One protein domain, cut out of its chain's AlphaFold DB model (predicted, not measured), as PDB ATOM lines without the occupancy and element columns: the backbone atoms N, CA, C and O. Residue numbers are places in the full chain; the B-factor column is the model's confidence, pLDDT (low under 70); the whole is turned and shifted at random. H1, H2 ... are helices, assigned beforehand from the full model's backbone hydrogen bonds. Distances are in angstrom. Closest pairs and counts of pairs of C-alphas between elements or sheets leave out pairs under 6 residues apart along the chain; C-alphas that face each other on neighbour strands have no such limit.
ATOM      1  N   LYS A 103     155.833 163.517 163.451       72.52
ATOM      2  CA  LYS A 103     155.342 163.213 162.086       72.52
ATOM      3  C   LYS A 103     154.949 161.743 161.869       72.52
ATOM      4  O   LYS A 103     154.654 161.358 160.739       72.52
ATOM      5  N   ALA A 104     154.967 160.916 162.914       73.77
ATOM      6  CA  ALA A 104     154.439 159.558 162.840       73.77
ATOM      7  C   ALA A 104     152.903 159.579 162.719       73.77
ATOM      8  O   ALA A 104     152.255 160.487 163.233       73.77
ATOM      9  N   SER A 105     152.327 158.572 162.060       79.71
ATOM     10  CA  SER A 105     150.876 158.384 161.953       79.71
ATOM     11  C   SER A 105     150.431 157.162 162.758       79.71
ATOM     12  O   SER A 105     150.942 156.060 162.534       79.71
ATOM     13  N   VAL A 106     149.481 157.350 163.668       82.56
ATOM     14  CA  VAL A 106     148.981 156.325 164.593       82.56
ATOM     15  C   VAL A 106     147.739 155.638 164.008       82.56
ATOM     16  O   VAL A 106     146.821 156.334 163.571       82.56
ATOM     17  N   PRO A 107     147.657 154.294 163.987       85.55
ATOM     18  CA  PRO A 107     146.466 153.594 163.504       85.55
ATOM     19  C   PRO A 107     145.238 153.841 164.391       85.55
ATOM     20  O   PRO A 107     145.362 153.885 165.615       85.55
ATOM     21  N   PHE A 108     144.040 153.863 163.795       85.32
ATOM     22  CA  PHE A 108     142.755 153.946 164.511       85.32
ATOM     23  C   PHE A 108     142.639 152.992 165.711       85.32
ATOM     24  O   PHE A 108     142.085 153.379 166.728       85.32
ATOM     25  N   ALA A 109     143.200 151.779 165.647       82.29
ATOM     26  CA  ALA A 109     143.171 150.832 166.767       82.29
ATOM     27  C   ALA A 109     143.933 151.323 168.019       82.29
ATOM     28  O   ALA A 109     143.446 151.140 169.132       82.29
ATOM     29  N   ASP A 110     145.088 151.975 167.847       84.29
ATOM     30  CA  ASP A 110     145.875 152.536 168.955       84.29
ATOM     31  C   ASP A 110     145.148 153.753 169.568       84.29
ATOM     32  O   ASP A 110     145.104 153.890 170.790       84.29
ATOM     33  N   MET A 111     144.533 154.608 168.736       86.46
ATOM     34  CA  MET A 111     143.754 155.764 169.212       86.46
ATOM     35  C   MET A 111     142.412 155.371 169.834       86.46
ATOM     36  O   MET A 111     142.059 155.923 170.869       86.46
ATOM     37  N   ARG A 112     141.692 154.386 169.277       85.94
ATOM     38  CA  ARG A 112     140.482 153.814 169.890       85.94
ATOM     39  C   ARG A 112     140.809 153.257 171.271       85.94
ATOM     40  O   ARG A 112     140.133 153.617 172.225       85.94
ATOM     41  N   GLN A 113     141.894 152.489 171.410       82.40
ATOM     42  CA  GLN A 113     142.322 151.986 172.716       82.40
ATOM     43  C   GLN A 113     142.687 153.122 173.695       82.40
ATOM     44  O   GLN A 113     142.391 153.011 174.887       82.40
ATOM     45  N   LEU A 114     143.309 154.213 173.226       83.63
ATOM     46  CA  LEU A 114     143.572 155.386 174.069       83.63
ATOM     47  C   LEU A 114     142.268 156.060 174.521       83.63
ATOM     48  O   LEU A 114     142.110 156.314 175.710       83.63
ATOM     49  N   VAL A 115     141.337 156.319 173.604       84.16
ATOM     50  CA  VAL A 115     140.067 157.011 173.886       84.16
ATOM     51  C   VAL A 115     139.143 156.161 174.764       84.16
ATOM     52  O   VAL A 115     138.561 156.694 175.703       84.16
ATOM     53  N   GLU A 116     139.096 154.840 174.564       81.99
ATOM     54  CA  GLU A 116     138.465 153.892 175.500       81.99
ATOM     55  C   GLU A 116     139.089 154.005 176.904       81.99
ATOM     56  O   GLU A 116     138.371 154.080 177.898       81.99
ATOM     57  N   SER A 117     140.423 154.082 176.999       77.82
ATOM     58  CA  SER A 117     141.126 154.202 178.286       77.82
ATOM     59  C   SER A 117     140.919 155.563 178.966       77.82
ATOM     60  O   SER A 117     140.849 155.613 180.189       77.82
ATOM     61  N   LEU A 118     140.810 156.652 178.195       79.01
ATOM     62  CA  LEU A 118     140.537 158.003 178.701       79.01
ATOM     63  C   LEU A 118     139.074 158.166 179.133       79.01
ATOM     64  O   LEU A 118     138.818 158.757 180.177       79.01
ATOM     65  N   PHE A 119     138.115 157.595 178.398       81.40
ATOM     66  CA  PHE A 119     136.700 157.634 178.784       81.40
ATOM     67  C   PHE A 119     136.476 156.934 180.131       81.40
ATOM     68  O   PHE A 119     135.814 157.482 181.010       81.40
ATOM     69  N   MET A 120     137.124 155.774 180.306       74.51
ATOM     70  CA  MET A 120     137.191 154.989 181.548       74.51
ATOM     71  C   MET A 120     138.078 155.604 182.655       74.51
ATOM     72  O   MET A 120     138.242 154.980 183.712       74.51
ATOM     73  N   ALA A 121     138.685 156.769 182.402       72.85
ATOM     74  CA  ALA A 121     139.463 157.545 183.367       72.85
ATOM     75  C   ALA A 121     138.752 158.844 183.788       72.85
ATOM     76  O   ALA A 121     138.850 159.225 184.947       72.85
ATOM     77  N   CYS A 122     138.033 159.502 182.871       71.72
ATOM     78  CA  CYS A 122     137.354 160.772 183.147       71.72
ATOM     79  C   CYS A 122     135.946 160.581 183.739       71.72
ATOM     80  O   CYS A 122     135.537 161.359 184.590       71.72
ATOM     81  N   HIS A 123     135.209 159.535 183.341       68.81
ATOM     82  CA  HIS A 123     133.856 159.290 183.853       68.81
ATOM     83  C   HIS A 123     133.852 158.240 184.957       68.81
ATOM     84  O   HIS A 123     134.419 157.151 184.809       68.81
ATOM     85  N   THR A 124     133.102 158.507 186.027       59.93
ATOM     86  CA  THR A 124     132.713 157.437 186.944       59.93
ATOM     87  C   THR A 124     131.701 156.512 186.263       59.93
ATOM     88  O   THR A 124     130.786 156.952 185.572       59.93
ATOM     89  N   ASN A 125     131.827 155.209 186.517       57.36
ATOM     90  CA  ASN A 125     130.728 154.245 186.380       57.36
ATOM     91  C   ASN A 125     130.134 153.931 184.980       57.36
ATOM     92  O   ASN A 125     129.019 153.397 184.962       57.36
ATOM     93  N   PRO A 126     130.786 154.192 183.826       65.27
ATOM     94  CA  PRO A 126     130.165 153.939 182.524       65.27
ATOM     95  C   PRO A 126     129.904 152.446 182.281       65.27
ATOM     96  O   PRO A 126     130.673 151.591 182.725       65.27
ATOM     97  N   ILE A 127     128.854 152.128 181.517       68.81
ATOM     98  CA  ILE A 127     128.644 150.786 180.943       68.81
ATOM     99  C   ILE A 127     129.155 150.712 179.497       68.81
ATOM    100  O   ILE A 127     129.476 151.729 178.890       68.81
ATOM    101  N   ALA A 128     129.223 149.503 178.925       70.83
ATOM    102  CA  ALA A 128     129.754 149.262 177.576       70.83
ATOM    103  C   ALA A 128     129.157 150.193 176.498       70.83
ATOM    104  O   ALA A 128     129.903 150.770 175.710       70.83
ATOM    105  N   ASP A 129     127.836 150.390 176.519       74.42
ATOM    106  CA  ASP A 129     127.119 151.307 175.628       74.42
ATOM    107  C   ASP A 129     127.590 152.762 175.763       74.42
ATOM    108  O   ASP A 129     127.601 153.491 174.777       74.42
ATOM    109  N   ASP A 130     127.975 153.206 176.961       73.18
ATOM    110  CA  ASP A 130     128.446 154.576 177.193       73.18
ATOM    111  C   ASP A 130     129.883 154.751 176.715       73.18
ATOM    112  O   ASP A 130     130.186 155.758 176.078       73.18
ATOM    113  N   VAL A 131     130.741 153.743 176.915       77.47
ATOM    114  CA  VAL A 131     132.089 153.729 176.325       77.47
ATOM    115  C   VAL A 131     132.004 153.768 174.800       77.47
ATOM    116  O   VAL A 131     132.706 154.552 174.165       77.47
ATOM    117  N   GLU A 132     131.113 152.982 174.190       81.02
ATOM    118  CA  GLU A 132     130.953 152.976 172.734       81.02
ATOM    119  C   GLU A 132     130.305 154.271 172.204       81.02
ATOM    120  O   GLU A 132     130.719 154.758 171.150       81.02
ATOM    121  N   LYS A 133     129.384 154.907 172.952       80.52
ATOM    122  CA  LYS A 133     128.906 156.278 172.666       80.52
ATOM    123  C   LYS A 133     130.039 157.305 172.748       80.52
ATOM    124  O   LYS A 133     130.173 158.105 171.827       80.52
ATOM    125  N   GLY A 134     130.856 157.281 173.803       78.02
ATOM    126  CA  GLY A 134     131.974 158.210 174.000       78.02
ATOM    127  C   GLY A 134     133.026 158.092 172.897       78.02
ATOM    128  O   GLY A 134     133.401 159.085 172.276       78.02
ATOM    129  N   VAL A 135     133.425 156.860 172.569       83.11
ATOM    130  CA  VAL A 135     134.329 156.563 171.446       83.11
ATOM    131  C   VAL A 135     133.743 157.044 170.114       83.11
ATOM    132  O   VAL A 135     134.449 157.697 169.345       83.11
ATOM    133  N   LYS A 136     132.453 156.792 169.845       82.57
ATOM    134  CA  LYS A 136     131.767 157.290 168.636       82.57
ATOM    135  C   LYS A 136     131.669 158.813 168.587       82.57
ATOM    136  O   LYS A 136     131.821 159.377 167.509       82.57
ATOM    137  N   ALA A 137     131.429 159.478 169.715       82.83
ATOM    138  CA  ALA A 137     131.336 160.933 169.774       82.83
ATOM    139  C   ALA A 137     132.666 161.601 169.395       82.83
ATOM    140  O   ALA A 137     132.667 162.591 168.670       82.83
ATOM    141  N   LEU A 138     133.787 161.039 169.864       83.13
ATOM    142  CA  LEU A 138     135.102 161.685 169.797       83.13
ATOM    143  C   LEU A 138     135.983 161.196 168.628       83.13
ATOM    144  O   LEU A 138     136.832 161.942 168.148       83.13
ATOM    145  N   LEU A 139     135.771 159.973 168.116       83.81
ATOM    146  CA  LEU A 139     136.484 159.433 166.939       83.81
ATOM    147  C   LEU A 139     135.598 159.222 165.695       83.81
ATOM    148  O   LEU A 139     136.132 159.020 164.600       83.81
ATOM    149  N   GLY A 140     134.270 159.283 165.833       77.13
ATOM    150  CA  GLY A 140     133.313 159.026 164.752       77.13
ATOM    151  C   GLY A 140     133.218 157.555 164.322       77.13
ATOM    152  O   GLY A 140     133.952 156.684 164.783       77.13
ATOM    153  N   ASP A 141     132.332 157.272 163.362       70.88
ATOM    154  CA  ASP A 141     132.128 155.931 162.776       70.88
ATOM    155  C   ASP A 141     133.232 155.502 161.772       70.88
ATOM    156  O   ASP A 141     133.070 154.546 161.012       70.88
ATOM    157  N   ALA A 142     134.356 156.222 161.714       61.83
ATOM    158  CA  ALA A 142     135.362 156.109 160.655       61.83
ATOM    159  C   ALA A 142     136.458 155.059 160.946       61.83
ATOM    160  O   ALA A 142     137.646 155.385 161.039       61.83
ATOM    161  N   GLU A 143     136.073 153.782 161.051       59.31
ATOM    162  CA  GLU A 143     137.014 152.671 161.265       59.31
ATOM    163  C   GLU A 143     138.042 152.548 160.118       59.31
ATOM    164  O   GLU A 143     137.775 151.979 159.057       59.31
ATOM    165  N   GLY A 144     139.251 153.079 160.335       67.00
ATOM    166  CA  GLY A 144     140.354 153.027 159.363       67.00
ATOM    167  C   GLY A 144     141.274 154.251 159.318       67.00
ATOM    168  O   GLY A 144     142.250 154.234 158.567       67.00
ATOM    169  N   GLY A 145     140.993 155.298 160.101       70.05
ATOM    170  CA  GLY A 145     141.822 156.507 160.175       70.05
ATOM    171  C   GLY A 145     143.294 156.274 160.560       70.05
ATOM    172  O   GLY A 145     143.644 155.339 161.287       70.05
ATOM    173  N   MET A 146     144.157 157.172 160.082       81.98
ATOM    174  CA  MET A 146     145.544 157.349 160.522       81.98
ATOM    175  C   MET A 146     145.650 158.735 161.158       81.98
ATOM    176  O   MET A 146     145.468 159.728 160.459       81.98
ATOM    177  N   TYR A 147     145.936 158.794 162.455       84.95
ATOM    178  CA  TYR A 147     145.947 160.025 163.246       84.95
ATOM    179  C   TYR A 147     147.349 160.629 163.281       84.95
ATOM    180  O   TYR A 147     148.335 159.920 163.501       84.95
ATOM    181  N   THR A 148     147.447 161.935 163.069       88.67
ATOM    182  CA  THR A 148     148.675 162.719 163.237       88.67
ATOM    183  C   THR A 148     148.779 163.284 164.657       88.67
ATOM    184  O   THR A 148     147.843 163.195 165.450       88.67
ATOM    185  N   TRP A 149     149.924 163.891 164.980       86.29
ATOM    186  CA  TRP A 149     150.127 164.617 166.240       86.29
ATOM    187  C   TRP A 149     149.084 165.728 166.451       86.29
ATOM    188  O   TRP A 149     148.610 165.908 167.570       86.29
ATOM    189  N   ASP A 150     148.684 166.433 165.389       84.88
ATOM    190  CA  ASP A 150     147.712 167.527 165.489       84.88
ATOM    191  C   ASP A 150     146.284 166.999 165.731       84.88
ATOM    192  O   ASP A 150     145.555 167.568 166.544       84.88
ATOM    193  N   ASP A 151     145.915 165.863 165.119       85.25
ATOM    194  CA  ASP A 151     144.638 165.177 165.388       85.25
ATOM    195  C   ASP A 151     144.580 164.650 166.834       85.25
ATOM    196  O   ASP A 151     143.547 164.716 167.494       85.25
ATOM    197  N   PHE A 152     145.708 164.160 167.354       86.66
ATOM    198  CA  PHE A 152     145.846 163.702 168.738       86.66
ATOM    199  C   PHE A 152     145.761 164.846 169.757       86.66
ATOM    200  O   PHE A 152     145.083 164.705 170.775       86.66
ATOM    201  N   LEU A 153     146.382 165.999 169.478       85.97
ATOM    202  CA  LEU A 153     146.200 167.200 170.300       85.97
ATOM    203  C   LEU A 153     144.758 167.720 170.254       85.97
ATOM    204  O   LEU A 153     144.300 168.304 171.234       85.97
ATOM    205  N   GLN A 154     144.040 167.513 169.146       84.66
ATOM    206  CA  GLN A 154     142.619 167.834 169.079       84.66
ATOM    207  C   GLN A 154     141.790 166.871 169.939       84.66
ATOM    208  O   GLN A 154     141.064 167.343 170.804       84.66
ATOM    209  N   VAL A 155     142.006 165.555 169.816       83.42
ATOM    210  CA  VAL A 155     141.376 164.533 170.675       83.42
ATOM    211  C   VAL A 155     141.587 164.823 172.166       83.42
ATOM    212  O   VAL A 155     140.642 164.709 172.939       83.42
ATOM    213  N   LEU A 156     142.786 165.243 172.590       83.50
ATOM    214  CA  LEU A 156     143.028 165.613 173.992       83.50
ATOM    215  C   LEU A 156     142.227 166.850 174.434       83.50
ATOM    216  O   LEU A 156     141.677 166.832 175.530       83.50
ATOM    217  N   ARG A 157     142.111 167.890 173.594       80.03
ATOM    218  CA  ARG A 157     141.272 169.071 173.892       80.03
ATOM    219  C   ARG A 157     139.781 168.743 173.909       80.03
ATOM    220  O   ARG A 157     139.046 169.276 174.734       80.03
ATOM    221  N   ASP A 158     139.332 167.870 173.016       81.57
ATOM    222  CA  ASP A 158     137.933 167.452 172.966       81.57
ATOM    223  C   ASP A 158     137.582 166.652 174.234       81.57
ATOM    224  O   ASP A 158     136.597 166.979 174.891       81.57
ATOM    225  N   VAL A 159     138.449 165.727 174.673       78.40
ATOM    226  CA  VAL A 159     138.341 165.032 175.977       78.40
ATOM    227  C   VAL A 159     138.299 166.023 177.145       78.40
ATOM    228  O   VAL A 159     137.384 165.973 177.961       78.40
ATOM    229  N   GLU A 160     139.253 166.953 177.211       76.21
ATOM    230  CA  GLU A 160     139.354 167.975 178.263       76.21
ATOM    231  C   GLU A 160     138.111 168.883 178.339       76.21
ATOM    232  O   GLU A 160     137.715 169.308 179.421       76.21
ATOM    233  N   SER A 161     137.475 169.157 177.194       73.91
ATOM    234  CA  SER A 161     136.315 170.053 177.098       73.91
ATOM    235  C   SER A 161     134.949 169.366 177.211       73.91
ATOM    236  O   SER A 161     133.957 170.066 177.430       73.91
ATOM    237  N   TRP A 162     134.878 168.041 177.025       74.27
ATOM    238  CA  TRP A 162     133.629 167.264 177.046       74.27
ATOM    239  C   TRP A 162     133.509 166.326 178.252       74.27
ATOM    240  O   TRP A 162     132.388 165.980 178.609       74.27
ATOM    241  N   TRP A 163     134.627 165.849 178.817       76.24
ATOM    242  CA  TRP A 163     134.649 164.733 179.780       76.24
ATOM    243  C   TRP A 163     135.207 165.101 181.165       76.24
ATOM    244  O   TRP A 163     135.229 164.245 182.044       76.24
ATOM    245  N   LEU A 164     135.658 166.342 181.372       68.18
ATOM    246  CA  LEU A 164     136.077 166.859 182.678       68.18
ATOM    247  C   LEU A 164     135.167 168.024 183.079       68.18
ATOM    248  O   LEU A 164     135.174 169.073 182.429       68.18
ATOM    249  N   GLU A 165     134.394 167.851 184.151       55.95
ATOM    250  CA  GLU A 165     133.632 168.948 184.747       55.95
ATOM    251  C   GLU A 165     134.527 169.761 185.689       55.95
ATOM    252  O   GLU A 165     135.174 169.233 186.594       55.95
ATOM    253  N   TRP A 166     134.582 171.069 185.446       60.19
ATOM    254  CA  TRP A 166     135.320 172.021 186.270       60.19
ATOM    255  C   TRP A 166     134.352 172.646 187.273       60.19
ATOM    256  O   TRP A 166     133.225 172.981 186.918       60.19
ATOM    257  N   HIS A 167     134.798 172.797 188.522       51.11
ATOM    258  CA  HIS A 167     133.924 173.001 189.688       51.11
ATOM    259  C   HIS A 167     133.108 174.315 189.693       51.11
ATOM    260  O   HIS A 167     132.213 174.465 190.525       51.11
ATOM    261  N   SER A 177     146.908 178.264 186.678       58.45
ATOM    262  CA  SER A 177     148.220 178.061 186.000       58.45
ATOM    263  C   SER A 177     148.462 176.773 185.178       58.45
ATOM    264  O   SER A 177     147.899 175.711 185.432       58.45
ATOM    265  N   GLU A 178     149.429 176.838 184.242       64.97
ATOM    266  CA  GLU A 178     149.891 175.684 183.439       64.97
ATOM    267  C   GLU A 178     150.280 174.457 184.279       64.97
ATOM    268  O   GLU A 178     150.155 173.333 183.801       64.97
ATOM    269  N   LYS A 179     150.742 174.645 185.526       65.22
ATOM    270  CA  LYS A 179     151.179 173.542 186.395       65.22
ATOM    271  C   LYS A 179     150.028 172.622 186.793       65.22
ATOM    272  O   LYS A 179     150.221 171.411 186.838       65.22
ATOM    273  N   HIS A 180     148.842 173.172 187.049       64.75
ATOM    274  CA  HIS A 180     147.670 172.375 187.421       64.75
ATOM    275  C   HIS A 180     147.150 171.597 186.203       64.75
ATOM    276  O   HIS A 180     146.930 170.391 186.285       64.75
ATOM    277  N   HIS A 181     147.115 172.247 185.034       67.75
ATOM    278  CA  HIS A 181     146.816 171.616 183.742       67.75
ATOM    279  C   HIS A 181     147.787 170.474 183.394       67.75
ATOM    280  O   HIS A 181     147.375 169.386 182.988       67.75
ATOM    281  N   ALA A 182     149.090 170.700 183.594       73.08
ATOM    282  CA  ALA A 182     150.116 169.679 183.413       73.08
ATOM    283  C   ALA A 182     149.971 168.531 184.428       73.08
ATOM    284  O   ALA A 182     150.237 167.391 184.059       73.08
ATOM    285  N   SER A 183     149.510 168.798 185.658       72.42
ATOM    286  CA  SER A 183     149.220 167.766 186.666       72.42
ATOM    287  C   SER A 183     148.024 166.896 186.271       72.42
ATOM    288  O   SER A 183     148.160 165.679 186.231       72.42
ATOM    289  N   VAL A 184     146.897 167.496 185.872       70.93
ATOM    290  CA  VAL A 184     145.693 166.774 185.405       70.93
ATOM    291  C   VAL A 184     146.020 165.866 184.211       70.93
ATOM    292  O   VAL A 184     145.718 164.671 184.217       70.93
ATOM    293  N   LEU A 185     146.734 166.384 183.205       74.60
ATOM    294  CA  LEU A 185     147.156 165.582 182.048       74.60
ATOM    295  C   LEU A 185     148.249 164.549 182.382       74.60
ATOM    296  O   LEU A 185     148.361 163.536 181.687       74.60
ATOM    297  N   LYS A 186     149.036 164.766 183.442       77.80
ATOM    298  CA  LYS A 186     150.013 163.799 183.965       77.80
ATOM    299  C   LYS A 186     149.332 162.669 184.737       77.80
ATOM    300  O   LYS A 186     149.716 161.519 184.556       77.80
ATOM    301  N   GLU A 187     148.294 162.954 185.512       72.44
ATOM    302  CA  GLU A 187     147.490 161.925 186.174       72.44
ATOM    303  C   GLU A 187     146.713 161.089 185.152       72.44
ATOM    304  O   GLU A 187     146.773 159.863 185.208       72.44
ATOM    305  N   LEU A 188     146.119 161.707 184.122       71.73
ATOM    306  CA  LEU A 188     145.552 160.976 182.975       71.73
ATOM    307  C   LEU A 188     146.608 160.108 182.262       71.73
ATOM    308  O   LEU A 188     146.350 158.943 181.939       71.73
ATOM    309  N   PHE A 189     147.817 160.640 182.044       74.54
ATOM    310  CA  PHE A 189     148.947 159.889 181.486       74.54
ATOM    311  C   PHE A 189     149.329 158.684 182.358       74.54
ATOM    312  O   PHE A 189     149.519 157.582 181.832       74.54
ATOM    313  N   ASP A 190     149.429 158.857 183.675       72.27
ATOM    314  CA  ASP A 190     149.792 157.788 184.601       72.27
ATOM    315  C   ASP A 190     148.665 156.747 184.737       72.27
ATOM    316  O   ASP A 190     148.947 155.551 184.667       72.27
ATOM    317  N   CYS A 191     147.386 157.137 184.764       70.55
ATOM    318  CA  CYS A 191     146.260 156.197 184.702       70.55
ATOM    319  C   CYS A 191     146.327 155.296 183.453       70.55
ATOM    320  O   CYS A 191     146.267 154.068 183.566       70.55
ATOM    321  N   VAL A 192     146.532 155.876 182.262       71.58
ATOM    322  CA  VAL A 192     146.590 155.137 180.982       71.58
ATOM    323  C   VAL A 192     147.866 154.285 180.844       71.58
ATOM    324  O   VAL A 192     147.833 153.135 180.371       71.58
ATOM    325  N   THR A 193     149.024 154.818 181.242       70.79
ATOM    326  CA  THR A 193     150.310 154.112 181.089       70.79
ATOM    327  C   THR A 193     150.571 153.081 182.184       70.79
ATOM    328  O   THR A 193     151.204 152.056 181.903       70.79
ATOM    329  N   GLN A 194     150.032 153.287 183.388       68.76
ATOM    330  CA  GLN A 194     150.158 152.362 184.515       68.76
ATOM    331  C   GLN A 194     148.956 151.406 184.665       68.76
ATOM    332  O   GLN A 194     149.126 150.368 185.298       68.76
ATOM    333  N   ASP A 195     147.812 151.653 184.000       66.61
ATOM    334  CA  ASP A 195     146.572 150.839 184.085       66.61
ATOM    335  C   ASP A 195     145.923 150.896 185.499       66.61
ATOM    336  O   ASP A 195     145.549 149.875 186.080       66.61
ATOM    337  N   VAL A 196     145.844 152.107 186.074       61.51
ATOM    338  CA  VAL A 196     145.435 152.406 187.471       61.51
ATOM    339  C   VAL A 196     144.065 153.115 187.516       61.51
ATOM    340  O   VAL A 196     143.669 153.758 186.546       61.51
ATOM    341  N   GLU A 197     143.301 152.972 188.608       59.20
ATOM    342  CA  GLU A 197     142.007 153.663 188.800       59.20
ATOM    343  C   GLU A 197     142.196 155.188 189.055       59.20
ATOM    344  O   GLU A 197     143.136 155.572 189.754       59.20
ATOM    345  N   PRO A 198     141.349 156.068 188.478       55.88
ATOM    346  CA  PRO A 198     141.605 157.513 188.326       55.88
ATOM    347  C   PRO A 198     141.212 158.362 189.551       55.88
ATOM    348  O   PRO A 198     140.387 159.267 189.466       55.88
ATOM    349  N   PHE A 199     141.782 158.069 190.720       54.57
ATOM    350  CA  PHE A 199     141.309 158.639 191.993       54.57
ATOM    351  C   PHE A 199     141.501 160.158 192.193       54.57
ATOM    352  O   PHE A 199     140.836 160.708 193.066       54.57
ATOM    353  N   GLY A 200     142.388 160.829 191.448       54.24
ATOM    354  CA  GLY A 200     142.696 162.260 191.638       54.24
ATOM    355  C   GLY A 200     141.921 163.239 190.743       54.24
ATOM    356  O   GLY A 200     141.932 164.439 190.994       54.24
ATOM    357  N   LEU A 201     141.225 162.740 189.717       54.25
ATOM    358  CA  LEU A 201     140.720 163.543 188.589       54.25
ATOM    359  C   LEU A 201     139.249 163.976 188.707       54.25
ATOM    360  O   LEU A 201     138.692 164.519 187.757       54.25
ATOM    361  N   LEU A 202     138.609 163.698 189.841       49.82
ATOM    362  CA  LEU A 202     137.165 163.813 190.045       49.82
ATOM    363  C   LEU A 202     136.877 164.467 191.410       49.82
ATOM    364  O   LEU A 202     137.605 164.190 192.368       49.82
ATOM    365  N   PRO A 203     135.818 165.291 191.550       46.96
ATOM    366  CA  PRO A 203     135.479 165.921 192.824       46.96
ATOM    367  C   PRO A 203     135.279 164.892 193.943       46.96
ATOM    368  O   PRO A 203     134.636 163.859 193.749       46.96
ATOM    369  N   CYS A 204     135.744 165.186 195.162       42.09
ATOM    370  CA  CYS A 204     135.641 164.261 196.306       42.09
ATOM    371  C   CYS A 204     134.192 163.882 196.685       42.09
ATOM    372  O   CYS A 204     133.978 162.952 197.461       42.09
ATOM    373  N   GLN A 205     133.202 164.604 196.158       40.82
ATOM    374  CA  GLN A 205     131.776 164.332 196.333       40.82
ATOM    375  C   GLN A 205     131.221 163.351 195.279       40.82
ATOM    376  O   GLN A 205     130.218 162.691 195.550       40.82
ATOM    377  N   GLU A 206     131.907 163.198 194.138       41.17
ATOM    378  CA  GLU A 206     131.555 162.330 193.002       41.17
ATOM    379  C   GLU A 206     132.403 161.050 192.915       41.17
ATOM    380  O   GLU A 206     131.949 160.044 192.359       41.17
ATOM    381  N   VAL A 207     133.597 161.030 193.527       44.09
ATOM    382  CA  VAL A 207     134.424 159.819 193.731       44.09
ATOM    383  C   VAL A 207     133.738 158.874 194.724       44.09
ATOM    384  O   VAL A 207     134.105 158.759 195.891       44.09
ATOM    385  N   LEU A 208     132.688 158.200 194.257       34.27
ATOM    386  CA  LEU A 208     131.786 157.412 195.100       34.27
ATOM    387  C   LEU A 208     131.874 155.905 194.870       34.27
ATOM    388  O   LEU A 208     131.328 155.145 195.663       34.27
ATOM    389  N   THR A 209     132.523 155.457 193.789       36.67
ATOM    390  CA  THR A 209     132.601 154.026 193.438       36.67
ATOM    391  C   THR A 209     133.842 153.652 192.604       36.67
ATOM    392  O   THR A 209     133.761 153.170 191.479       36.67
ATOM    393  N   ALA A 210     135.017 153.801 193.210       30.20
ATOM    394  CA  ALA A 210     136.229 153.050 192.865       30.20
ATOM    395  C   ALA A 210     136.924 152.626 194.174       30.20
ATOM    396  O   ALA A 210     136.676 153.228 195.223       30.20
ATOM    397  N   GLN A 211     137.710 151.545 194.174       33.23
ATOM    398  CA  GLN A 211     137.967 150.810 195.421       33.23
ATOM    399  C   GLN A 211     139.207 151.280 196.193       33.23
ATOM    400  O   GLN A 211     140.272 150.665 196.158       33.23
TER     401      GLN A 211
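What this domain is: This is residues 103 to 167 and 177 to 211 of the 2200 residues of an uncharacterized protein of Trypanosoma cruzi (strain CL Brener) (UniProt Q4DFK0). Four helices mostly cross one another in a small body with H1 in the middle: H2 crosses H1 steeply on one side, H4 crosses it with residues 188 to 192, and H3 runs roughly along H1, at a tilt of 27 degrees and without clearly touching it. After H4 the chain winds without a named element past the end of H1 at Cys 122. The printed part has 100 residues, with the four named helices in the order H1, H2, H3, H4 and no named strand; the class is all helix, and the helices hold 59 of the residues. The whole is compact, with a radius of gyration of the C-alphas of 13.8 A and spans of 39 by 34 by 24 A.

Where its parts are: The printed part begins at Lys 103, and H1 follows with residues 108 to 122, 20.6 A long, its C-alpha 108 at (142.755, 153.946, 164.511). H2 holds residues 128 to 139 and is 16.2 A long. H3 holds residues 149 to 162 and is 19.9 A long, with C-alpha 149 at (150.127, 164.617, 166.240). H4, the longest helix, holds residues 177 to 194 and is 25.8 A long, ending with C-alpha 194 at (150.158, 152.362, 184.515).

How they stand to each other: H1 and H2 touch at a steep tilt of 61 degrees and run opposite ways; their closest C-alphas, those of Val 115 and Val 135, are 6.3 A apart. H1 and H3 are close but not clearly touching, at a shallow tilt of 27 degrees and running the same way, with the C-alphas of Leu 118 and Val 159 closest at 7.9 A. H2 touches H3 with residues 138 to 139 alone, and H3 touches H2 with residues 155 to 159 alone; the closest C-alphas, those of Leu 138 and Val 155, are 6.9 A apart, and the steep tilt is 52 degrees, opposite ways. H4 touches H1 with residues 188 to 192 alone, at a steep tilt of 66 degrees, opposite ways; the C-alphas of Ser 117 and Val 192 are closest at 6.2 A. H4 is apart from H2 and from H3. Residues 106 to 107 pair with residues 146 to 147, antiparallel. In H1, H2 and H3 every O i to N i+4 pair is within hydrogen-bond range; in H4 13 of 14 are.

The domain as a whole: The two C-alphas farthest apart, those of Lys 103 and Gln 205, are 41.6 A apart. Residues 168 to 176 are not printed, and C-alphas 167 and 177 are 15.6 A apart across this cut, which falls in the link from H3 to H4. The link from H1 to H2 is tight and that from H2 to H3 is short. Mean pLDDT of the printed part is 70.7, and 35 residues are under 70, among them residues 194 to 211.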